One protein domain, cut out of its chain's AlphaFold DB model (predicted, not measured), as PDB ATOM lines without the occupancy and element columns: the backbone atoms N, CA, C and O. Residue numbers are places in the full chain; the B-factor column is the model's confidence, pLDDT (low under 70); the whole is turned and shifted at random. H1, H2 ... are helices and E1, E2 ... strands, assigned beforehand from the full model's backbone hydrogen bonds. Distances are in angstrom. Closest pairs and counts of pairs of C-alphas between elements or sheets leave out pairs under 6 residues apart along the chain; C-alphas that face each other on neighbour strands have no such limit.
ATOM      1  N   ALA A   4      18.101  30.382  51.136       88.50
ATOM      2  CA  ALA A   4      16.905  29.680  50.672       88.50
ATOM      3  C   ALA A   4      16.643  29.898  49.176       88.50
ATOM      4  O   ALA A   4      16.332  28.956  48.448       88.50
ATOM      5  N   ARG A   5      16.851  31.128  48.695       89.44
ATOM      6  CA  ARG A   5      16.704  31.453  47.277       89.44
ATOM      7  C   ARG A   5      17.795  30.800  46.424       89.44
ATOM      8  O   ARG A   5      17.489  30.288  45.352       89.44
ATOM      9  N   GLN A   6      19.047  30.794  46.886       90.19
ATOM     10  CA  GLN A   6      20.152  30.135  46.177       90.19
ATOM     11  C   GLN A   6      19.923  28.626  46.039       90.19
ATOM     12  O   GLN A   6      20.102  28.079  44.953       90.19
ATOM     13  N   VAL A   7      19.439  27.970  47.095       90.31
ATOM     14  CA  VAL A   7      19.051  26.554  47.040       90.31
ATOM     15  C   VAL A   7      17.906  26.333  46.049       90.31
ATOM     16  O   VAL A   7      17.945  25.376  45.281       90.31
ATOM     17  N   GLY A   8      16.923  27.237  45.990       90.38
ATOM     18  CA  GLY A   8      15.869  27.173  44.973       90.38
ATOM     19  C   GLY A   8      16.385  27.303  43.541       90.38
ATOM     20  O   GLY A   8      15.940  26.569  42.658       90.38
ATOM     21  N   HIS A   9      17.371  28.169  43.308       90.38
ATOM     22  CA  HIS A   9      18.049  28.251  42.015       90.38
ATOM     23  C   HIS A   9      18.790  26.952  41.670       90.38
ATOM     24  O   HIS A   9      18.656  26.468  40.547       90.38
ATOM     25  N   ALA A  10      19.505  26.357  42.631       89.38
ATOM     26  CA  ALA A  10      20.189  25.078  42.438       89.38
ATOM     27  C   ALA A  10      19.202  23.951  42.094       89.38
ATOM     28  O   ALA A  10      19.402  23.232  41.118       89.38
ATOM     29  N   TYR A  11      18.089  23.846  42.824       90.88
ATOM     30  CA  TYR A  11      17.041  22.866  42.535       90.88
ATOM     31  C   TYR A  11      16.439  23.043  41.134       90.88
ATOM     32  O   TYR A  11      16.249  22.067  40.407       90.88
ATOM     33  N   GLY A  12      16.165  24.287  40.730       90.19
ATOM     34  CA  GLY A  12      15.665  24.595  39.389       90.19
ATOM     35  C   GLY A  12      16.633  24.169  38.282       90.19
ATOM     36  O   GLY A  12      16.200  23.579  37.294       90.19
ATOM     37  N   ALA A  13      17.934  24.409  38.468       89.12
ATOM     38  CA  ALA A  13      18.970  23.987  37.526       89.12
ATOM     39  C   ALA A  13      19.073  22.456  37.426       89.12
ATOM     40  O   ALA A  13      19.125  21.912  36.323       89.12
ATOM     41  N   LEU A  14      19.015  21.753  38.563       88.75
ATOM     42  CA  LEU A  14      19.003  20.288  38.594       88.75
ATOM     43  C   LEU A  14      17.788  19.718  37.860       88.75
ATOM     44  O   LEU A  14      17.924  18.809  37.052       88.75
ATOM     45  N   ARG A  15      16.596  20.287  38.070       87.75
ATOM     46  CA  ARG A  15      15.379  19.853  37.367       87.75
ATOM     47  C   ARG A  15      15.408  20.070  35.855       87.75
ATOM     48  O   ARG A  15      14.683  19.373  35.153       87.75
ATOM     49  N   ALA A  16      16.145  21.070  35.384       86.81
ATOM     50  CA  ALA A  16      16.270  21.386  33.965       86.81
ATOM     51  C   ALA A  16      17.373  20.570  33.269       86.81
ATOM     52  O   ALA A  16      17.522  20.676  32.054       86.81
ATOM     53  N   SER A  17      18.152  19.791  34.025       82.38
ATOM     54  CA  SER A  17      19.205  18.937  33.478       82.38
ATOM     55  C   SER A  17      18.579  17.739  32.753       82.38
ATOM     56  O   SER A  17      17.684  17.093  33.295       82.38
ATOM     57  N   GLU A  18      19.016  17.472  31.519       71.12
ATOM     58  CA  GLU A  18      18.478  16.375  30.694       71.12
ATOM     59  C   GLU A  18      19.041  15.002  31.094       71.12
ATOM     60  O   GLU A  18      18.365  13.984  30.942       71.12
ATOM     61  N   ASP A  19      20.249  14.983  31.662       69.94
ATOM     62  CA  ASP A  19      20.858  13.800  32.262       69.94
ATOM     63  C   ASP A  19      20.273  13.545  33.651       69.94
ATOM     64  O   ASP A  19      20.007  14.493  34.391       69.94
ATOM     65  N   ALA A  20      20.085  12.266  34.001       71.00
ATOM     66  CA  ALA A  20      19.515  11.818  35.272       71.00
ATOM     67  C   ALA A  20      20.063  12.653  36.449       71.00
ATOM     68  O   ALA A  20      21.225  12.470  36.833       71.00
ATOM     69  N   PRO A  21      19.271  13.596  36.998       79.31
ATOM     70  CA  PRO A  21      19.827  14.620  37.861       79.31
ATOM     71  C   PRO A  21      20.273  13.989  39.179       79.31
ATOM     72  O   PRO A  21      19.585  13.100  39.698       79.31
ATOM     73  N   PRO A  22      21.401  14.439  39.752       81.19
ATOM     74  CA  PRO A  22      21.830  13.947  41.048       81.19
ATOM     75  C   PRO A  22      20.772  14.268  42.108       81.19
ATOM     76  O   PRO A  22      20.078  15.289  42.046       81.19
ATOM     77  N   ALA A  23      20.659  13.393  43.106       88.25
ATOM     78  CA  ALA A  23      19.801  13.648  44.251       88.25
ATOM     79  C   ALA A  23      20.322  14.870  45.027       88.25
ATOM     80  O   ALA A  23      21.505  14.949  45.354       88.25
ATOM     81  N   LEU A  24      19.432  15.812  45.344       91.12
ATOM     82  CA  LEU A  24      19.760  16.972  46.173       91.12
ATOM     83  C   LEU A  24      19.365  16.700  47.624       91.12
ATOM     84  O   LEU A  24      18.212  16.355  47.902       91.12
ATOM     85  N   TRP A  25      20.321  16.863  48.538       93.12
ATOM     86  CA  TRP A  25      20.139  16.672  49.976       93.12
ATOM     87  C   TRP A  25      20.401  17.980  50.726       93.12
ATOM     88  O   TRP A  25      21.397  18.661  50.487       93.12
ATOM     89  N   LEU A  26      19.513  18.315  51.660       92.25
ATOM     90  CA  LEU A  26      19.657  19.422  52.604       92.25
ATOM     91  C   LEU A  26      19.861  18.840  54.002       92.25
ATOM     92  O   LEU A  26      18.905  18.395  54.641       92.25
ATOM     93  N   THR A  27      21.109  18.821  54.458       93.62
ATOM     94  CA  THR A  27      21.512  18.295  55.770       93.62
ATOM     95  C   THR A  27      21.656  19.417  56.795       93.62
ATOM     96  O   THR A  27      21.668  20.599  56.440       93.62
ATOM     97  N   SER A  28      21.724  19.068  58.084       91.75
ATOM     98  CA  SER A  28      21.758  20.033  59.198       91.75
ATOM     99  C   SER A  28      20.586  21.032  59.189       91.75
ATOM    100  O   SER A  28      20.686  22.147  59.702       91.75
ATOM    101  N   CYS A  29      19.442  20.644  58.614       86.81
ATOM    102  CA  CYS A  29      18.270  21.497  58.411       86.81
ATOM    103  C   CYS A  29      17.252  21.374  59.564       86.81
ATOM    104  O   CYS A  29      16.040  21.289  59.355       86.81
ATOM    105  N   GLY A  30      17.740  21.343  60.807       83.81
ATOM    106  CA  GLY A  30      16.897  21.211  62.005       83.81
ATOM    107  C   GLY A  30      16.291  22.528  62.498       83.81
ATOM    108  O   GLY A  30      15.231  22.541  63.122       83.81
ATOM    109  N   ALA A  31      16.924  23.665  62.204       87.06
ATOM    110  CA  ALA A  31      16.496  24.956  62.735       87.06
ATOM    111  C   ALA A  31      15.147  25.411  62.145       87.06
ATOM    112  O   ALA A  31      15.001  25.555  60.930       87.06
ATOM    113  N   ALA A  32      14.181  25.734  63.012       88.12
ATOM    114  CA  ALA A  32      12.836  26.156  62.607       88.12
ATOM    115  C   ALA A  32      12.842  27.365  61.650       88.12
ATOM    116  O   ALA A  32      12.101  27.376  60.671       88.12
ATOM    117  N   ALA A  33      13.717  28.348  61.891       85.88
ATOM    118  CA  ALA A  33      13.851  29.524  61.031       85.88
ATOM    119  C   ALA A  33      14.341  29.169  59.616       85.88
ATOM    120  O   ALA A  33      13.811  29.688  58.637       85.88
ATOM    121  N   ALA A  34      15.311  28.254  59.498       84.00
ATOM    122  CA  ALA A  34      15.781  27.777  58.200       84.00
ATOM    123  C   ALA A  34      14.648  27.054  57.461       84.00
ATOM    124  O   ALA A  34      14.359  27.371  56.310       84.00
ATOM    125  N   ARG A  35      13.938  26.155  58.155       86.50
ATOM    126  CA  ARG A  35      12.802  25.419  57.583       86.50
ATOM    127  C   ARG A  35      11.691  26.345  57.093       86.50
ATOM    128  O   ARG A  35      11.176  26.134  56.002       86.50
ATOM    129  N   ALA A  36      11.356  27.383  57.856       88.44
ATOM    130  CA  ALA A  36      10.380  28.386  57.438       88.44
ATOM    131  C   ALA A  36      10.839  29.140  56.176       88.44
ATOM    132  O   ALA A  36      10.087  29.226  55.209       88.44
ATOM    133  N   ALA A  37      12.093  29.601  56.140       87.25
ATOM    134  CA  ALA A  37      12.640  30.322  54.990       87.25
ATOM    135  C   ALA A  37      12.640  29.480  53.702       87.25
ATOM    136  O   ALA A  37      12.404  30.004  52.613       87.25
ATOM    137  N   PHE A  38      12.887  28.173  53.802       86.25
ATOM    138  CA  PHE A  38      12.769  27.284  52.649       86.25
ATOM    139  C   PHE A  38      11.308  26.943  52.298       86.25
ATOM    140  O   PHE A  38      10.993  26.814  51.114       86.25
ATOM    141  N   ALA A  39      10.403  26.856  53.281       87.56
ATOM    142  CA  ALA A  39       8.964  26.687  53.040       87.56
ATOM    143  C   ALA A  39       8.382  27.823  52.199       87.56
ATOM    144  O   ALA A  39       7.627  27.570  51.262       87.56
ATOM    145  N   GLU A  40       8.826  29.058  52.437       88.44
ATOM    146  CA  GLU A  40       8.476  30.217  51.609       88.44
ATOM    147  C   GLU A  40       8.921  30.082  50.141       88.44
ATOM    148  O   GLU A  40       8.346  30.725  49.265       88.44
ATOM    149  N   GLN A  41       9.917  29.237  49.840       86.38
ATOM    150  CA  GLN A  41      10.339  28.933  48.465       86.38
ATOM    151  C   GLN A  41       9.507  27.814  47.814       86.38
ATOM    152  O   GLN A  41       9.775  27.430  46.676       86.38
ATOM    153  N   GLY A  42       8.504  27.273  48.513       87.81
ATOM    154  CA  GLY A  42       7.662  26.192  48.006       87.81
ATOM    155  C   GLY A  42       8.371  24.839  47.968       87.81
ATOM    156  O   GLY A  42       8.009  23.976  47.167       87.81
ATOM    157  N   TRP A  43       9.378  24.640  48.824       87.38
ATOM    158  CA  TRP A  43      10.176  23.416  48.831       87.38
ATOM    159  C   TRP A  43       9.370  22.141  49.102       87.38
ATOM    160  O   TRP A  43       9.834  21.064  48.768       87.38
ATOM    161  N   ASP A  44       8.158  22.211  49.658       86.00
ATOM    162  CA  ASP A  44       7.348  21.035  50.014       86.00
ATOM    163  C   ASP A  44       6.951  20.202  48.792       86.00
ATOM    164  O   ASP A  44       6.738  19.001  48.910       86.00
ATOM    165  N   ALA A  45       6.945  20.817  47.608       88.62
ATOM    166  CA  ALA A  45       6.733  20.131  46.339       88.62
ATOM    167  C   ALA A  45       8.029  19.585  45.705       88.62
ATOM    168  O   ALA A  45       7.977  18.968  44.641       88.62
ATOM    169  N   TRP A  46       9.198  19.846  46.293       90.44
ATOM    170  CA  TRP A  46      10.483  19.457  45.719       90.44
ATOM    171  C   TRP A  46      10.856  18.034  46.129       90.44
ATOM    172  O   TRP A  46      10.833  17.685  47.312       90.44
ATOM    173  N   ALA A  47      11.285  17.236  45.149       88.69
ATOM    174  CA  ALA A  47      11.907  15.930  45.357       88.69
ATOM    175  C   ALA A  47      13.341  16.094  45.904       88.69
ATOM    176  O   ALA A  47      14.319  15.921  45.182       88.69
ATOM    177  N   VAL A  48      13.443  16.520  47.163       89.75
ATOM    178  CA  VAL A  48      14.693  16.837  47.867       89.75
ATOM    179  C   VAL A  48      14.672  16.181  49.236       89.75
ATOM    180  O   VAL A  48      13.707  16.318  49.992       89.75
ATOM    181  N   GLU A  49      15.766  15.504  49.560       90.31
ATOM    182  CA  GLU A  49      15.982  14.877  50.856       90.31
ATOM    183  C   GLU A  49      16.295  15.951  51.903       90.31
ATOM    184  O   GLU A  49      17.150  16.809  51.689       90.31
ATOM    185  N   ARG A  50      15.609  15.921  53.046       90.00
ATOM    186  CA  ARG A  50      15.845  16.849  54.158       90.00
ATOM    187  C   ARG A  50      16.237  16.041  55.380       90.00
ATOM    188  O   ARG A  50      15.579  15.046  55.694       90.00
ATOM    189  N   ARG A  51      17.313  16.456  56.035       91.69
ATOM    190  CA  ARG A  51      17.879  15.802  57.215       91.69
ATOM    191  C   ARG A  51      18.221  16.842  58.264       91.69
ATOM    192  O   ARG A  51      18.707  17.927  57.941       91.69
ATOM    193  N   GLU A  52      17.940  16.512  59.515       93.06
ATOM    194  CA  GLU A  52      18.355  17.334  60.654       93.06
ATOM    195  C   GLU A  52      19.801  17.011  61.040       93.06
ATOM    196  O   GLU A  52      20.526  17.872  61.531       93.06
ATOM    197  N   GLU A  53      20.217  15.787  60.741       94.75
ATOM    198  CA  GLU A  53      21.540  15.228  60.942       94.75
ATOM    199  C   GLU A  53      22.579  15.875  60.019       94.75
ATOM    200  O   GLU A  53      22.268  16.422  58.951       94.75
ATOM    201  N   SER A  54      23.847  15.799  60.423       92.50
ATOM    202  CA  SER A  54      24.949  16.225  59.570       92.50
ATOM    203  C   SER A  54      25.104  15.284  58.381       92.50
ATOM    204  O   SER A  54      24.809  14.093  58.468       92.50
ATOM    205  N   VAL A  55      25.650  15.783  57.268       93.44
ATOM    206  CA  VAL A  55      26.032  14.913  56.142       93.44
ATOM    207  C   VAL A  55      27.003  13.813  56.583       93.44
ATOM    208  O   VAL A  55      26.909  12.690  56.102       93.44
ATOM    209  N   PHE A  56      27.866  14.109  57.562       92.75
ATOM    210  CA  PHE A  56      28.817  13.149  58.124       92.75
ATOM    211  C   PHE A  56      28.149  12.005  58.900       92.75
ATOM    212  O   PHE A  56      28.777  10.967  59.080       92.75
ATOM    213  N   ASP A  57      26.898  12.184  59.332       93.94
ATOM    214  CA  ASP A  57      26.108  11.153  60.013       93.94
ATOM    215  C   ASP A  57      25.221  10.369  59.028       93.94
ATOM    216  O   ASP A  57      24.727   9.291  59.351       93.94
ATOM    217  N   CYS A  58      24.997  10.911  57.824       92.19
ATOM    218  CA  CYS A  58      24.085  10.341  56.829       92.19
ATOM    219  C   CYS A  58      24.774   9.386  55.845       92.19
ATOM    220  O   CYS A  58      24.124   8.478  55.329       92.19
ATOM    221  N   VAL A  59      26.056   9.612  55.537       92.31
ATOM    222  CA  VAL A  59      26.811   8.832  54.542       92.31
ATOM    223  C   VAL A  59      28.228   8.516  55.039       92.31
ATOM    224  O   VAL A  59      28.750   9.239  55.892       92.31
ATOM    225  N   PRO A  60      28.883   7.462  54.511       93.31
ATOM    226  CA  PRO A  60      30.262   7.134  54.864       93.31
ATOM    227  C   PRO A  60      31.215   8.290  54.565       93.31
ATOM    228  O   PRO A  60      31.166   8.888  53.488       93.31
ATOM    229  N   ARG A  61      32.120   8.590  55.495       91.62
ATOM    230  CA  ARG A  61      32.981   9.780  55.425       91.62
ATOM    231  C   ARG A  61      33.957   9.729  54.251       91.62
ATOM    232  O   ARG A  61      34.283  10.758  53.676       91.62
ATOM    233  N   GLU A  62      34.374   8.528  53.880       91.44
ATOM    234  CA  GLU A  62      35.202   8.203  52.720       91.44
ATOM    235  C   GLU A  62      34.518   8.480  51.373       91.44
ATOM    236  O   GLU A  62      35.204   8.649  50.373       91.44
ATOM    237  N   SER A  63      33.183   8.566  51.345       91.38
ATOM    238  CA  SER A  63      32.414   8.926  50.147       91.38
ATOM    239  C   SER A  63      32.127  10.425  50.035       91.38
ATOM    240  O   SER A  63      31.474  10.843  49.083       91.38
ATOM    241  N   ILE A  64      32.581  11.242  50.993       94.00
ATOM    242  CA  ILE A  64      32.292  12.679  51.031       94.00
ATOM    243  C   ILE A  64      33.442  13.472  50.411       94.00
ATOM    244  O   ILE A  64      34.581  13.398  50.870       94.00
ATOM    245  N   VAL A  65      33.111  14.329  49.446       94.38
ATOM    246  CA  VAL A  65      34.011  15.355  48.906       94.38
ATOM    247  C   VAL A  65      33.444  16.730  49.238       94.38
ATOM    248  O   VAL A  65      32.368  17.101  48.772       94.38
ATOM    249  N   TYR A  66      34.162  17.502  50.056       92.75
ATOM    250  CA  TYR A  66      33.749  18.855  50.430       92.75
ATOM    251  C   TYR A  66      34.290  19.871  49.423       92.75
ATOM    252  O   TYR A  66      35.502  20.005  49.257       92.75
ATOM    253  N   LEU A  67      33.394  20.600  48.763       92.38
ATOM    254  CA  LEU A  67      33.756  21.624  47.793       92.38
ATOM    255  C   LEU A  67      34.060  22.930  48.527       92.38
ATOM    256  O   LEU A  67      33.203  23.486  49.215       92.38
ATOM    257  N   SER A  68      35.291  23.414  48.376       89.62
ATOM    258  CA  SER A  68      35.766  24.656  48.983       89.62
ATOM    259  C   SER A  68      36.572  25.462  47.964       89.62
ATOM    260  O   SER A  68      37.357  24.863  47.227       89.62
ATOM    261  N   PRO A  69      36.428  26.801  47.922       86.88
ATOM    262  CA  PRO A  69      37.287  27.649  47.095       86.88
ATOM    263  C   PRO A  69      38.762  27.588  47.522       86.88
ATOM    264  O   PRO A  69      39.637  27.851  46.705       86.88
ATOM    265  N   ASP A  70      39.030  27.212  48.775       89.12
ATOM    266  CA  ASP A  70      40.377  27.099  49.341       89.12
ATOM    267  C   ASP A  70      40.971  25.685  49.187       89.12
ATOM    268  O   ASP A  70      41.981  25.359  49.811       89.12
ATOM    269  N   ALA A  71      40.330  24.803  48.411       90.88
ATOM    270  CA  ALA A  71      40.842  23.457  48.180       90.88
ATOM    271  C   ALA A  71      42.144  23.493  47.362       90.88
ATOM    272  O   ALA A  71      42.222  24.140  46.320       90.88
ATOM    273  N   GLU A  72      43.159  22.745  47.804       91.81
ATOM    274  CA  GLU A  72      44.445  22.637  47.094       91.81
ATOM    275  C   GLU A  72      44.318  21.932  45.734       91.81
ATOM    276  O   GLU A  72      45.096  22.191  44.818       91.81
ATOM    277  N   HIS A  73      43.338  21.036  45.607       90.69
ATOM    278  CA  HIS A  73      43.132  20.202  44.429       90.69
ATOM    279  C   HIS A  73      41.865  20.639  43.694       90.69
ATOM    280  O   HIS A  73      40.799  20.771  44.299       90.69
ATOM    281  N   ALA A  74      41.979  20.833  42.380       91.44
ATOM    282  CA  ALA A  74      40.835  21.116  41.527       91.44
ATOM    283  C   ALA A  74      39.980  19.856  41.322       91.44
ATOM    284  O   ALA A  74      40.503  18.748  41.210       91.44
ATOM    285  N   LEU A  75      38.661  20.037  41.233       92.31
ATOM    286  CA  LEU A  75      37.751  18.960  40.861       92.31
ATOM    287  C   LEU A  75      37.796  18.754  39.340       92.31
ATOM    288  O   LEU A  75      37.407  19.645  38.588       92.31
ATOM    289  N   GLU A  76      38.246  17.582  38.895       91.38
ATOM    290  CA  GLU A  76      38.344  17.247  37.464       91.38
ATOM    291  C   GLU A  76      37.037  16.681  36.887       91.38
ATOM    292  O   GLU A  76      36.796  16.764  35.682       91.38
ATOM    293  N   GLY A  77      36.165  16.134  37.739       87.94
ATOM    294  CA  GLY A  77      34.896  15.543  37.332       87.94
ATOM    295  C   GLY A  77      34.020  15.127  38.510       87.94
ATOM    296  O   GLY A  77      34.434  15.180  39.667       87.94
ATOM    297  N   VAL A  78      32.787  14.725  38.199       88.19
ATOM    298  CA  VAL A  78      31.810  14.215  39.169       88.19
ATOM    299  C   VAL A  78      31.667  12.710  38.965       88.19
ATOM    300  O   VAL A  78      31.353  12.260  37.864       88.19
ATOM    301  N   GLU A  79      31.889  11.939  40.024       88.69
ATOM    302  CA  GLU A  79      31.866  10.480  39.997       88.69
ATOM    303  C   GLU A  79      30.573   9.924  40.617       88.69
ATOM    304  O   GLU A  79      30.135  10.389  41.677       88.69
ATOM    305  N   PRO A  80      29.950   8.900  40.005       87.12
ATOM    306  CA  PRO A  80      28.818   8.209  40.611       87.12
ATOM    307  C   PRO A  80      29.192   7.569  41.955       87.12
ATOM    308  O   PRO A  80      30.226   6.921  42.081       87.12
ATOM    309  N   GLY A  81      28.314   7.698  42.953       87.31
ATOM    310  CA  GLY A  81      28.518   7.123  44.290       87.31
ATOM    311  C   GLY A  81      29.305   8.011  45.259       87.31
ATOM    312  O   GLY A  81      29.388   7.678  46.440       87.31
ATOM    313  N   VAL A  82      29.822   9.153  44.796       91.88
ATOM    314  CA  VAL A  82      30.463  10.166  45.643       91.88
ATOM    315  C   VAL A  82      29.444  11.234  46.049       91.88
ATOM    316  O   VAL A  82      28.656  11.718  45.236       91.88
ATOM    317  N   THR A  83      29.458  11.618  47.326       93.81
ATOM    318  CA  THR A  83      28.627  12.692  47.880       93.81
ATOM    319  C   THR A  83      29.412  14.000  47.893       93.81
ATOM    320  O   THR A  83      30.305  14.201  48.717       93.81
ATOM    321  N   TYR A  84      29.053  14.914  46.993       93.69
ATOM    322  CA  TYR A  84      29.653  16.245  46.911       93.69
ATOM    323  C   TYR A  84      28.904  17.232  47.805       93.69
ATOM    324  O   TYR A  84      27.689  17.392  47.692       93.69
ATOM    325  N   VAL A  85      29.630  17.907  48.693       94.00
ATOM    326  CA  VAL A  85      29.052  18.807  49.697       94.00
ATOM    327  C   VAL A  85      29.411  20.247  49.374       94.00
ATOM    328  O   VAL A  85      30.586  20.592  49.269       94.00
ATOM    329  N   VAL A  86      28.390  21.095  49.262       91.94
ATOM    330  CA  VAL A  86      28.530  22.550  49.144       91.94
ATOM    331  C   VAL A  86      28.166  23.178  50.486       91.94
ATOM    332  O   VAL A  86      27.116  22.870  51.054       91.94
ATOM    333  N   GLY A  87      29.018  24.065  50.998       87.94
ATOM    334  CA  GLY A  87      28.735  24.804  52.225       87.94
ATOM    335  C   GLY A  87      27.488  25.681  52.081       87.94
ATOM    336  O   GLY A  87      27.444  26.578  51.242       87.94
TER     337      GLY A  87
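This is residues 4 to 87 of the 92 residues of an uncharacterized protein of Tribonema minus (UniProt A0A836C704). Little regular structure: a small parallel sheet, E1 beside E2, and a corner of two helices, H1 and H2, apart from it, joined by long loops, with residues 69 to 74 sticking out. The 84 printed residues, 32 in named elements, run H1, H2, H3, E1, E2, class mixed. The whole is only just compact, close to loose, radius of gyration of the C-alphas 13.8 A, spanning 36 by 31 by 23 A.

E1 is residues 64 to 67 and E2 83 to 86, ending at C-alpha 86 (28.530, 22.550, 49.144). H1, residues 4 to 15, 16.6 A long, begins at C-alpha 4 (16.905, 29.680, 50.672). H2 is residues 32 to 39, 10.3 A; H3 is 55 to 58.

E1 and E2 are parallel at 28 degrees; N 65 and O 83 are 2.9 A apart, within hydrogen-bond range. H3 and E2 are only just apart, closest C-alphas 8.1 A. H1, with residues 4 to 5 alone, touches H2, closest C-alphas Ala 4 and Phe 38, 5.2 A, at a steep tilt of 43 degrees, the same way. In H1 and H2 every O i to N i+4 pair is within range; H3 is too short for one.

The printed part has no cut. Long links join H1 to H2, H2 to H3 and E1 to E2. Residue 19 has pLDDT under 70.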